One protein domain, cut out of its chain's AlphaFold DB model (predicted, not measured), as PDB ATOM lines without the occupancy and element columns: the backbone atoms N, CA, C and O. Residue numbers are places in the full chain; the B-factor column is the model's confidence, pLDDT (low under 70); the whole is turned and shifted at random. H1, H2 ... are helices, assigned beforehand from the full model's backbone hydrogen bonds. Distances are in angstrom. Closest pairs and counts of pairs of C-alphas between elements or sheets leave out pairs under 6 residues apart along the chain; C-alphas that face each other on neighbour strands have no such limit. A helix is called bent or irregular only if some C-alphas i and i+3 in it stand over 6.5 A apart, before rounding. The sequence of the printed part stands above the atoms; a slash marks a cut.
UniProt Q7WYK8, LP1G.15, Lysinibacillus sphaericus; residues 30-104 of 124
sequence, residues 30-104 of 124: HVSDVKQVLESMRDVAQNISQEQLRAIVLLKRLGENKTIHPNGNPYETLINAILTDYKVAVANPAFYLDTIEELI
ATOM      1  N   HIS A  30       1.072 -44.121  14.957       59.56
ATOM      2  CA  HIS A  30       1.875 -45.011  14.136       59.56
ATOM      3  C   HIS A  30       2.399 -44.204  12.945       59.56
ATOM      4  O   HIS A  30       1.687 -43.926  11.985       59.56
ATOM      5  N   VAL A  31       3.669 -43.797  13.014       58.72
ATOM      6  CA  VAL A  31       4.351 -43.002  11.977       58.72
ATOM      7  C   VAL A  31       4.262 -43.679  10.595       58.72
ATOM      8  O   VAL A  31       4.337 -43.006   9.568       58.72
ATOM      9  N   SER A  32       4.048 -45.001  10.559       61.16
ATOM     10  CA  SER A  32       3.774 -45.778   9.345       61.16
ATOM     11  C   SER A  32       2.535 -45.312   8.585       61.16
ATOM     12  O   SER A  32       2.579 -45.222   7.361       61.16
ATOM     13  N   ASP A  33       1.460 -44.975   9.292       63.09
ATOM     14  CA  ASP A  33       0.163 -44.680   8.680       63.09
ATOM     15  C   ASP A  33       0.188 -43.278   8.066       63.09
ATOM     16  O   ASP A  33      -0.263 -43.060   6.942       63.09
ATOM     17  N   VAL A  34       0.858 -42.345   8.750       66.31
ATOM     18  CA  VAL A  34       1.144 -41.002   8.231       66.31
ATOM     19  C   VAL A  34       2.014 -41.085   6.976       66.31
ATOM     20  O   VAL A  34       1.744 -40.409   5.986       66.31
ATOM     21  N   LYS A  35       3.035 -41.953   6.969       70.25
ATOM     22  CA  LYS A  35       3.907 -42.135   5.803       70.25
ATOM     23  C   LYS A  35       3.145 -42.670   4.587       70.25
ATOM     24  O   LYS A  35       3.342 -42.155   3.490       70.25
ATOM     25  N   GLN A  36       2.274 -43.660   4.767       67.06
ATOM     26  CA  GLN A  36       1.508 -44.249   3.668       67.06
ATOM     27  C   GLN A  36       0.538 -43.241   3.033       67.06
ATOM     28  O   GLN A  36       0.374 -43.221   1.813       67.06
ATOM     29  N   VAL A  37      -0.075 -42.374   3.844       67.88
ATOM     30  CA  VAL A  37      -0.944 -41.307   3.329       67.88
ATOM     31  C   VAL A  37      -0.129 -40.206   2.651       67.88
ATOM     32  O   VAL A  37      -0.504 -39.746   1.579       67.88
ATOM     33  N   LEU A  38       1.030 -39.820   3.189       70.69
ATOM     34  CA  LEU A  38       1.907 -38.855   2.516       70.69
ATOM     35  C   LEU A  38       2.421 -39.371   1.164       70.69
ATOM     36  O   LEU A  38       2.518 -38.598   0.210       70.69
ATOM     37  N   GLU A  39       2.717 -40.668   1.055       71.06
ATOM     38  CA  GLU A  39       3.094 -41.302  -0.212       71.06
ATOM     39  C   GLU A  39       1.933 -41.308  -1.214       71.06
ATOM     40  O   GLU A  39       2.149 -40.956  -2.372       71.06
ATOM     41  N   SER A  40       0.700 -41.605  -0.787       69.31
ATOM     42  CA  SER A  40      -0.471 -41.553  -1.678       69.31
ATOM     43  C   SER A  40      -0.831 -40.125  -2.100       69.31
ATOM     44  O   SER A  40      -1.259 -39.884  -3.229       69.31
ATOM     45  N   MET A  41      -0.604 -39.149  -1.221       66.88
ATOM     46  CA  MET A  41      -0.844 -37.740  -1.509       66.88
ATOM     47  C   MET A  41       0.224 -37.114  -2.387       66.88
ATOM     48  O   MET A  41      -0.067 -36.116  -3.034       66.88
ATOM     49  N   ARG A  42       1.435 -37.676  -2.465       66.62
ATOM     50  CA  ARG A  42       2.496 -37.184  -3.356       66.62
ATOM     51  C   ARG A  42       2.030 -37.099  -4.811       66.62
ATOM     52  O   ARG A  42       2.348 -36.129  -5.495       66.62
ATOM     53  N   ASP A  43       1.229 -38.061  -5.256       65.19
ATOM     54  CA  ASP A  43       0.701 -38.100  -6.624       65.19
ATOM     55  C   ASP A  43      -0.399 -37.049  -6.871       65.19
ATOM     56  O   ASP A  43      -0.559 -36.556  -7.997       65.19
ATOM     57  N   VAL A  44      -1.094 -36.640  -5.803       64.25
ATOM     58  CA  VAL A  44      -2.220 -35.683  -5.783       64.25
ATOM     59  C   VAL A  44      -1.798 -34.304  -5.236       64.25
ATOM     60  O   VAL A  44      -2.613 -33.394  -5.132       64.25
ATOM     61  N   ALA A  45      -0.512 -34.136  -4.912       60.84
ATOM     62  CA  ALA A  45      -0.000 -33.133  -3.976       60.84
ATOM     63  C   ALA A  45      -0.306 -31.678  -4.324       60.84
ATOM     64  O   ALA A  45      -0.297 -30.820  -3.446       60.84
ATOM     65  N   GLN A  46      -0.554 -31.382  -5.594       66.75
ATOM     66  CA  GLN A  46      -1.045 -30.078  -5.993       66.75
ATOM     67  C   GLN A  46      -1.606 -30.112  -7.407       66.75
ATOM     68  O   GLN A  46      -1.039 -30.724  -8.317       66.75
ATOM     69  N   ASN A  47      -2.706 -29.388  -7.599       72.44
ATOM     70  CA  ASN A  47      -3.149 -29.008  -8.932       72.44
ATOM     71  C   ASN A  47      -2.148 -28.018  -9.543       72.44
ATOM     72  O   ASN A  47      -1.572 -27.192  -8.836       72.44
ATOM     73  N   ILE A  48      -1.972 -28.089 -10.863       77.25
ATOM     74  CA  ILE A  48      -1.090 -27.189 -11.619       77.25
ATOM     75  C   ILE A  48      -1.513 -25.735 -11.375       77.25
ATOM     76  O   ILE A  48      -2.685 -25.388 -11.551       77.25
ATOM     77  N   SER A  49      -0.557 -24.883 -10.996       81.62
ATOM     78  CA  SER A  49      -0.816 -23.457 -10.780       81.62
ATOM     79  C   SER A  49      -1.173 -22.751 -12.095       81.62
ATOM     80  O   SER A  49      -0.826 -23.202 -13.191       81.62
ATOM     81  N   GLN A  50      -1.843 -21.601 -12.017       83.06
ATOM     82  CA  GLN A  50      -2.212 -20.853 -13.219       83.06
ATOM     83  C   GLN A  50      -0.974 -20.379 -14.001       83.06
ATOM     84  O   GLN A  50      -0.978 -20.359 -15.233       83.06
ATOM     85  N   GLU A  51       0.097 -20.027 -13.298       86.31
ATOM     86  CA  GLU A  51       1.389 -19.628 -13.857       86.31
ATOM     87  C   GLU A  51       2.053 -20.798 -14.583       86.31
ATOM     88  O   GLU A  51       2.496 -20.637 -15.721       86.31
ATOM     89  N   GLN A  52       2.059 -21.985 -13.971       84.69
ATOM     90  CA  GLN A  52       2.586 -23.204 -14.585       84.69
ATOM     91  C   GLN A  52       1.792 -23.580 -15.841       84.69
ATOM     92  O   GLN A  52       2.382 -23.894 -16.872       84.69
ATOM     93  N   LEU A  53       0.461 -23.465 -15.802       88.19
ATOM     94  CA  LEU A  53      -0.394 -23.701 -16.964       88.19
ATOM     95  C   LEU A  53      -0.088 -22.718 -18.103       88.19
ATOM     96  O   LEU A  53       0.061 -23.131 -19.254       88.19
ATOM     97  N   ARG A  54       0.045 -21.421 -17.797       90.75
ATOM     98  CA  ARG A  54       0.420 -20.393 -18.785       90.75
ATOM     99  C   ARG A  54       1.791 -20.682 -19.396       90.75
ATOM    100  O   ARG A  54       1.936 -20.581 -20.613       90.75
ATOM    101  N   ALA A  55       2.767 -21.080 -18.581       90.88
ATOM    102  CA  ALA A  55       4.100 -21.449 -19.046       90.88
ATOM    103  C   ALA A  55       4.059 -22.668 -19.981       90.88
ATOM    104  O   ALA A  55       4.632 -22.622 -21.067       90.88
ATOM    105  N   ILE A  56       3.318 -23.721 -19.622       91.38
ATOM    106  CA  ILE A  56       3.134 -24.909 -20.469       91.38
ATOM    107  C   ILE A  56       2.522 -24.529 -21.821       91.38
ATOM    108  O   ILE A  56       3.012 -24.960 -22.863       91.38
ATOM    109  N   VAL A  57       1.463 -23.714 -21.824       93.31
ATOM    110  CA  VAL A  57       0.797 -23.277 -23.063       93.31
ATOM    111  C   VAL A  57       1.749 -22.473 -23.947       93.31
ATOM    112  O   VAL A  57       1.786 -22.692 -25.157       93.31
ATOM    113  N   LEU A  58       2.541 -21.578 -23.352       94.00
ATOM    114  CA  LEU A  58       3.551 -20.808 -24.073       94.00
ATOM    115  C   LEU A  58       4.601 -21.725 -24.709       94.00
ATOM    116  O   LEU A  58       4.879 -21.602 -25.900       94.00
ATOM    117  N   LEU A  59       5.150 -22.669 -23.944       92.69
ATOM    118  CA  LEU A  59       6.166 -23.610 -24.423       92.69
ATOM    119  C   LEU A  59       5.638 -24.498 -25.555       92.69
ATOM    120  O   LEU A  59       6.337 -24.702 -26.545       92.69
ATOM    121  N   LYS A  60       4.384 -24.962 -25.462       91.31
ATOM    122  CA  LYS A  60       3.723 -25.697 -26.552       91.31
ATOM    123  C   LYS A  60       3.609 -24.848 -27.815       91.31
ATOM    124  O   LYS A  60       4.068 -25.266 -28.872       91.31
ATOM    125  N   ARG A  61       3.092 -23.622 -27.693       91.94
ATOM    126  CA  ARG A  61       2.956 -22.677 -28.818       91.94
ATOM    127  C   ARG A  61       4.289 -22.366 -29.498       91.94
ATOM    128  O   ARG A  61       4.333 -22.255 -30.719       91.94
ATOM    129  N   LEU A  62       5.365 -22.212 -28.728       91.25
ATOM    130  CA  LEU A  62       6.703 -21.960 -29.271       91.25
ATOM    131  C   LEU A  62       7.260 -23.189 -30.002       91.25
ATOM    132  O   LEU A  62       7.850 -23.056 -31.073       91.25
ATOM    133  N   GLY A  63       7.040 -24.380 -29.449       89.31
ATOM    134  CA  GLY A  63       7.500 -25.645 -30.013       89.31
ATOM    135  C   GLY A  63       6.740 -26.138 -31.243       89.31
ATOM    136  O   GLY A  63       7.270 -26.937 -32.008       89.31
ATOM    137  N   GLU A  64       5.518 -25.654 -31.466       90.19
ATOM    138  CA  GLU A  64       4.681 -25.994 -32.626       90.19
ATOM    139  C   GLU A  64       5.189 -25.397 -33.949       90.19
ATOM    140  O   GLU A  64       4.717 -25.778 -35.027       90.19
ATOM    141  N   ASN A  65       6.156 -24.474 -33.909       90.44
ATOM    142  CA  ASN A  65       6.720 -23.883 -35.117       90.44
ATOM    143  C   ASN A  65       7.594 -24.891 -35.882       90.44
ATOM    144  O   ASN A  65       8.804 -24.979 -35.677       90.44
ATOM    145  N   LYS A  66       6.981 -25.582 -36.846       87.00
ATOM    146  CA  LYS A  66       7.628 -26.580 -37.714       87.00
ATOM    147  C   LYS A  66       8.762 -26.030 -38.587       87.00
ATOM    148  O   LYS A  66       9.564 -26.812 -39.081       87.00
ATOM    149  N   THR A  67       8.834 -24.710 -38.781       86.50
ATOM    150  CA  THR A  67       9.912 -24.072 -39.557       86.50
ATOM    151  C   THR A  67      11.219 -24.058 -38.771       86.50
ATOM    152  O   THR A  67      12.281 -24.313 -39.326       86.50
ATOM    153  N   ILE A  68      11.140 -23.765 -37.471       88.44
ATOM    154  CA  ILE A  68      12.303 -23.682 -36.575       88.44
ATOM    155  C   ILE A  68      12.583 -25.051 -35.940       88.44
ATOM    156  O   ILE A  68      13.735 -25.419 -35.709       88.44
ATOM    157  N   HIS A  69      11.530 -25.827 -35.688       89.12
ATOM    158  CA  HIS A  69      11.581 -27.113 -35.003       89.12
ATOM    159  C   HIS A  69      10.947 -28.220 -35.867       89.12
ATOM    160  O   HIS A  69       9.845 -28.693 -35.580       89.12
ATOM    161  N   PRO A  70      11.623 -28.655 -36.947       86.19
ATOM    162  CA  PRO A  70      11.085 -29.658 -37.870       86.19
ATOM    163  C   PRO A  70      10.955 -31.053 -37.240       86.19
ATOM    164  O   PRO A  70      10.106 -31.839 -37.651       86.19
ATOM    165  N   ASN A  71      11.757 -31.344 -36.212       88.88
ATOM    166  CA  ASN A  71      11.814 -32.649 -35.547       88.88
ATOM    167  C   ASN A  71      10.873 -32.755 -34.331       88.88
ATOM    168  O   ASN A  71      11.000 -33.685 -33.539       88.88
ATOM    169  N   GLY A  72       9.943 -31.808 -34.175       85.50
ATOM    170  CA  GLY A  72       9.009 -31.748 -33.051       85.50
ATOM    171  C   GLY A  72       9.394 -30.720 -31.988       85.50
ATOM    172  O   GLY A  72      10.398 -30.021 -32.103       85.50
ATOM    173  N   ASN A  73       8.557 -30.614 -30.957       89.50
ATOM    174  CA  ASN A  73       8.690 -29.610 -29.907       89.50
ATOM    175  C   ASN A  73       9.935 -29.876 -29.030       89.50
ATOM    176  O   ASN A  73       9.952 -30.866 -28.298       89.50
ATOM    177  N   PRO A  74      10.956 -28.996 -29.021       92.31
ATOM    178  CA  PRO A  74      12.152 -29.193 -28.198       92.31
ATOM    179  C   PRO A  74      11.877 -29.029 -26.694       92.31
ATOM    180  O   PRO A  74      12.682 -29.452 -25.868       92.31
ATOM    181  N   TYR A  75      10.749 -28.419 -26.326       93.38
ATOM    182  CA  TYR A  75      10.365 -28.158 -24.942       93.38
ATOM    183  C   TYR A  75       9.555 -29.296 -24.320       93.38
ATOM    184  O   TYR A  75       9.151 -29.179 -23.166       93.38
ATOM    185  N   GLU A  76       9.316 -30.395 -25.041       91.69
ATOM    186  CA  GLU A  76       8.464 -31.489 -24.566       91.69
ATOM    187  C   GLU A  76       8.978 -32.094 -23.251       91.69
ATOM    188  O   GLU A  76       8.212 -32.305 -22.313       91.69
ATOM    189  N   THR A  77      10.295 -32.269 -23.129       91.62
ATOM    190  CA  THR A  77      10.933 -32.744 -21.894       91.62
ATOM    191  C   THR A  77      10.683 -31.797 -20.722       91.62
ATOM    192  O   THR A  77      10.383 -32.244 -19.618       91.62
ATOM    193  N   LEU A  78      10.763 -30.485 -20.958       90.69
ATOM    194  CA  LEU A  78      10.523 -29.478 -19.926       90.69
ATOM    195  C   LEU A  78       9.042 -29.421 -19.535       90.69
ATOM    196  O   LEU A  78       8.723 -29.336 -18.354       90.69
ATOM    197  N   ILE A  79       8.137 -29.502 -20.513       90.94
ATOM    198  CA  ILE A  79       6.692 -29.570 -20.277       90.94
ATOM    199  C   ILE A  79       6.361 -30.781 -19.399       90.94
ATOM    200  O   ILE A  79       5.636 -30.634 -18.416       90.94
ATOM    201  N   ASN A  80       6.939 -31.946 -19.698       90.56
ATOM    202  CA  ASN A  80       6.747 -33.155 -18.900       90.56
ATOM    203  C   ASN A  80       7.302 -32.996 -17.481       90.56
ATOM    204  O   ASN A  80       6.589 -33.294 -16.528       90.56
ATOM    205  N   ALA A  81       8.502 -32.430 -17.325       87.31
ATOM    206  CA  ALA A  81       9.089 -32.173 -16.010       87.31
ATOM    207  C   ALA A  81       8.235 -31.221 -15.149       87.31
ATOM    208  O   ALA A  81       8.097 -31.430 -13.943       87.31
ATOM    209  N   ILE A  82       7.608 -30.202 -15.753       85.31
ATOM    210  CA  ILE A  82       6.673 -29.309 -15.049       85.31
ATOM    211  C   ILE A  82       5.432 -30.084 -14.573       85.31
ATOM    212  O   ILE A  82       4.963 -29.865 -13.456       85.31
ATOM    213  N   LEU A  83       4.912 -30.993 -15.401       83.94
ATOM    214  CA  LEU A  83       3.705 -31.775 -15.116       83.94
ATOM    215  C   LEU A  83       3.918 -32.882 -14.073       83.94
ATOM    216  O   LEU A  83       2.972 -33.224 -13.360       83.94
ATOM    217  N   THR A  84       5.119 -33.456 -13.983       82.88
ATOM    218  CA  THR A  84       5.400 -34.596 -13.099       82.88
ATOM    219  C   THR A  84       6.194 -34.189 -11.869       82.88
ATOM    220  O   THR A  84       5.718 -34.340 -10.744       82.88
ATOM    221  N   ASP A  85       7.385 -33.641 -12.077       79.69
ATOM    222  CA  ASP A  85       8.415 -33.584 -11.044       79.69
ATOM    223  C   ASP A  85       8.309 -32.281 -10.260       79.69
ATOM    224  O   ASP A  85       8.351 -32.262  -9.026       79.69
ATOM    225  N   TYR A  86       8.113 -31.170 -10.971       79.75
ATOM    226  CA  TYR A  86       8.098 -29.858 -10.342       79.75
ATOM    227  C   TYR A  86       6.808 -29.589  -9.579       79.75
ATOM    228  O   TYR A  86       6.888 -28.957  -8.530       79.75
ATOM    229  N   LYS A  87       5.653 -30.133  -9.994       73.81
ATOM    230  CA  LYS A  87       4.409 -29.996  -9.209       73.81
ATOM    231  C   LYS A  87       4.557 -30.498  -7.766       73.81
ATOM    232  O   LYS A  87       3.943 -29.940  -6.869       73.81
ATOM    233  N   VAL A  88       5.393 -31.515  -7.542       71.75
ATOM    234  CA  VAL A  88       5.679 -32.055  -6.205       71.75
ATOM    235  C   VAL A  88       6.761 -31.226  -5.514       71.75
ATOM    236  O   VAL A  88       6.653 -30.935  -4.329       71.75
ATOM    237  N   ALA A  89       7.802 -30.820  -6.245       72.75
ATOM    238  CA  ALA A  89       8.943 -30.104  -5.673       72.75
ATOM    239  C   ALA A  89       8.612 -28.684  -5.182       72.75
ATOM    240  O   ALA A  89       9.230 -28.219  -4.228       72.75
ATOM    241  N   VAL A  90       7.660 -27.994  -5.818       71.38
ATOM    242  CA  VAL A  90       7.189 -26.665  -5.380       71.38
ATOM    243  C   VAL A  90       5.881 -26.713  -4.589       71.38
ATOM    244  O   VAL A  90       5.312 -25.660  -4.293       71.38
ATOM    245  N   ALA A  91       5.413 -27.909  -4.217       69.88
ATOM    246  CA  ALA A  91       4.231 -28.041  -3.382       69.88
ATOM    247  C   ALA A  91       4.442 -27.337  -2.038       69.88
ATOM    248  O   ALA A  91       5.464 -27.523  -1.374       69.88
ATOM    249  N   ASN A  92       3.476 -26.498  -1.651       71.94
ATOM    250  CA  ASN A  92       3.558 -25.765  -0.393       71.94
ATOM    251  C   ASN A  92       3.586 -26.779   0.764       71.94
ATOM    252  O   ASN A  92       2.628 -27.545   0.891       71.94
ATOM    253  N   PRO A  93       4.618 -26.771   1.631       69.88
ATOM    254  CA  PRO A  93       4.680 -27.660   2.786       69.88
ATOM    255  C   PRO A  93       3.424 -27.609   3.663       69.88
ATOM    256  O   PRO A  93       3.041 -28.634   4.217       69.88
ATOM    257  N   ALA A  94       2.747 -26.455   3.731       71.62
ATOM    258  CA  ALA A  94       1.485 -26.293   4.452       71.62
ATOM    259  C   ALA A  94       0.407 -27.292   4.001       71.62
ATOM    260  O   ALA A  94      -0.291 -27.838   4.838       71.62
ATOM    261  N   PHE A  95       0.333 -27.624   2.707       69.19
ATOM    262  CA  PHE A  95      -0.630 -28.605   2.195       69.19
ATOM    263  C   PHE A  95      -0.437 -29.994   2.826       69.19
ATOM    264  O   PHE A  95      -1.399 -30.680   3.176       69.19
ATOM    265  N   TYR A  96       0.820 -30.402   3.013       70.44
ATOM    266  CA  TYR A  96       1.140 -31.660   3.680       70.44
ATOM    267  C   TYR A  96       0.923 -31.574   5.191       70.44
ATOM    268  O   TYR A  96       0.430 -32.531   5.780       70.44
ATOM    269  N   LEU A  97       1.259 -30.439   5.812       70.81
ATOM    270  CA  LEU A  97       1.070 -30.218   7.248       70.81
ATOM    271  C   LEU A  97      -0.410 -30.235   7.638       70.81
ATOM    272  O   LEU A  97      -0.762 -30.980   8.544       70.81
ATOM    273  N   ASP A  98      -1.270 -29.529   6.905       69.62
ATOM    274  CA  ASP A  98      -2.722 -29.510   7.134       69.62
ATOM    275  C   ASP A  98      -3.306 -30.926   7.078       69.62
ATOM    276  O   ASP A  98      -4.173 -31.304   7.865       69.62
ATOM    277  N   THR A  99      -2.792 -31.750   6.164       68.69
ATOM    278  CA  THR A  99      -3.272 -33.124   6.037       68.69
ATOM    279  C   THR A  99      -2.760 -34.022   7.161       68.69
ATOM    280  O   THR A  99      -3.505 -34.858   7.669       68.69
ATOM    281  N   ILE A 100      -1.509 -33.845   7.592       69.81
ATOM    282  CA  ILE A 100      -0.977 -34.531   8.775       69.81
ATOM    283  C   ILE A 100      -1.784 -34.135  10.020       69.81
ATOM    284  O   ILE A 100      -2.114 -35.000  10.826       69.81
ATOM    285  N   GLU A 101      -2.143 -32.860  10.169       66.00
ATOM    286  CA  GLU A 101      -2.942 -32.362  11.295       66.00
ATOM    287  C   GLU A 101      -4.356 -32.948  11.334       66.00
ATOM    288  O   GLU A 101      -4.871 -33.228  12.415       66.00
ATOM    289  N   GLU A 102      -4.981 -33.168  10.178       70.62
ATOM    290  CA  GLU A 102      -6.305 -33.793  10.102       70.62
ATOM    291  C   GLU A 102      -6.254 -35.301  10.424       70.62
ATOM    292  O   GLU A 102      -7.233 -35.871  10.909       70.62
ATOM    293  N   LEU A 103      -5.102 -35.945  10.204       66.56
ATOM    294  CA  LEU A 103      -4.859 -37.353  10.538       66.56
ATOM    295  C   LEU A 103      -4.475 -37.572  12.006       66.56
ATOM    296  O   LEU A 103      -4.667 -38.672  12.526       66.56
ATOM    297  N   ILE A 104      -3.929 -36.558  12.682       66.81
ATOM    298  CA  ILE A 104      -3.635 -36.633  14.114       66.81
ATOM    299  C   ILE A 104      -4.953 -36.412  14.872       66.81
ATOM    300  O   ILE A 104      -5.522 -35.320  14.805       66.81
TER     301      ILE A 104
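Overview. This is residues 30 to 104 of the 124 residues of the protein "LP1G.15" of Lysinibacillus sphaericus (UniProt Q7WYK8). A long, narrow rod goes out and folds back: H2 and H3 form a helical hairpin in one half, with the loop of residues 64 to 75 at its tip, and H1 and H4 make the other half, at a wide angle to each other. The printed part has 75 residues with four named helices, H1, H2, H3 and H4 in that order, and no named strand; its class is all helix. It is only just extended, close to loose, with a radius of gyration of the C-alphas of 17.1 A and spans of 58 by 21 by 12 A.

Along the chain. Find C-alpha 31 at (4.351, -43.002, 11.977); from there H1 runs over residues 31 to 42, 16.5 A. Next look at C-alpha 50 at (-2.212, -20.853, -13.219), where H2, residues 50 to 63, begins its 20.0 A. H3, residues 76 to 89, measures 18.9 A and is only just irregular: C-alphas 83 and 86 are 6.8 A apart. H4, residues 93 to 103, ends at C-alpha 103 at (-4.859, -37.353, 10.538).

Arrangement. H1 and H4 only just touch, with 3 pairs of C-alphas within 8 A, the closest Val 34 and Ile 100 at 6.8 A; they run opposite ways at a steep tilt of 48 degrees. In the hairpin, H2 touches residues 76 to 82 of H3, the closest C-alphas being those of Ile 56 and Ile 79, 5.9 A apart, at a shallow tilt of 15 degrees, opposite ways. H2 and H4 are apart. In H1, H2 and H4 every O i to N i+4 pair is within hydrogen-bond range; in H3, 7 of 10 are.

Size, cuts and confidence. The C-alphas farthest apart, those of His 30 and Thr 67, are 58.2 A apart. The printed part has no cut, and the link from H2 to H3 is long. Mean pLDDT of the printed part is 78.5; look for values under 70 in 23 residues, among them 40 to 46.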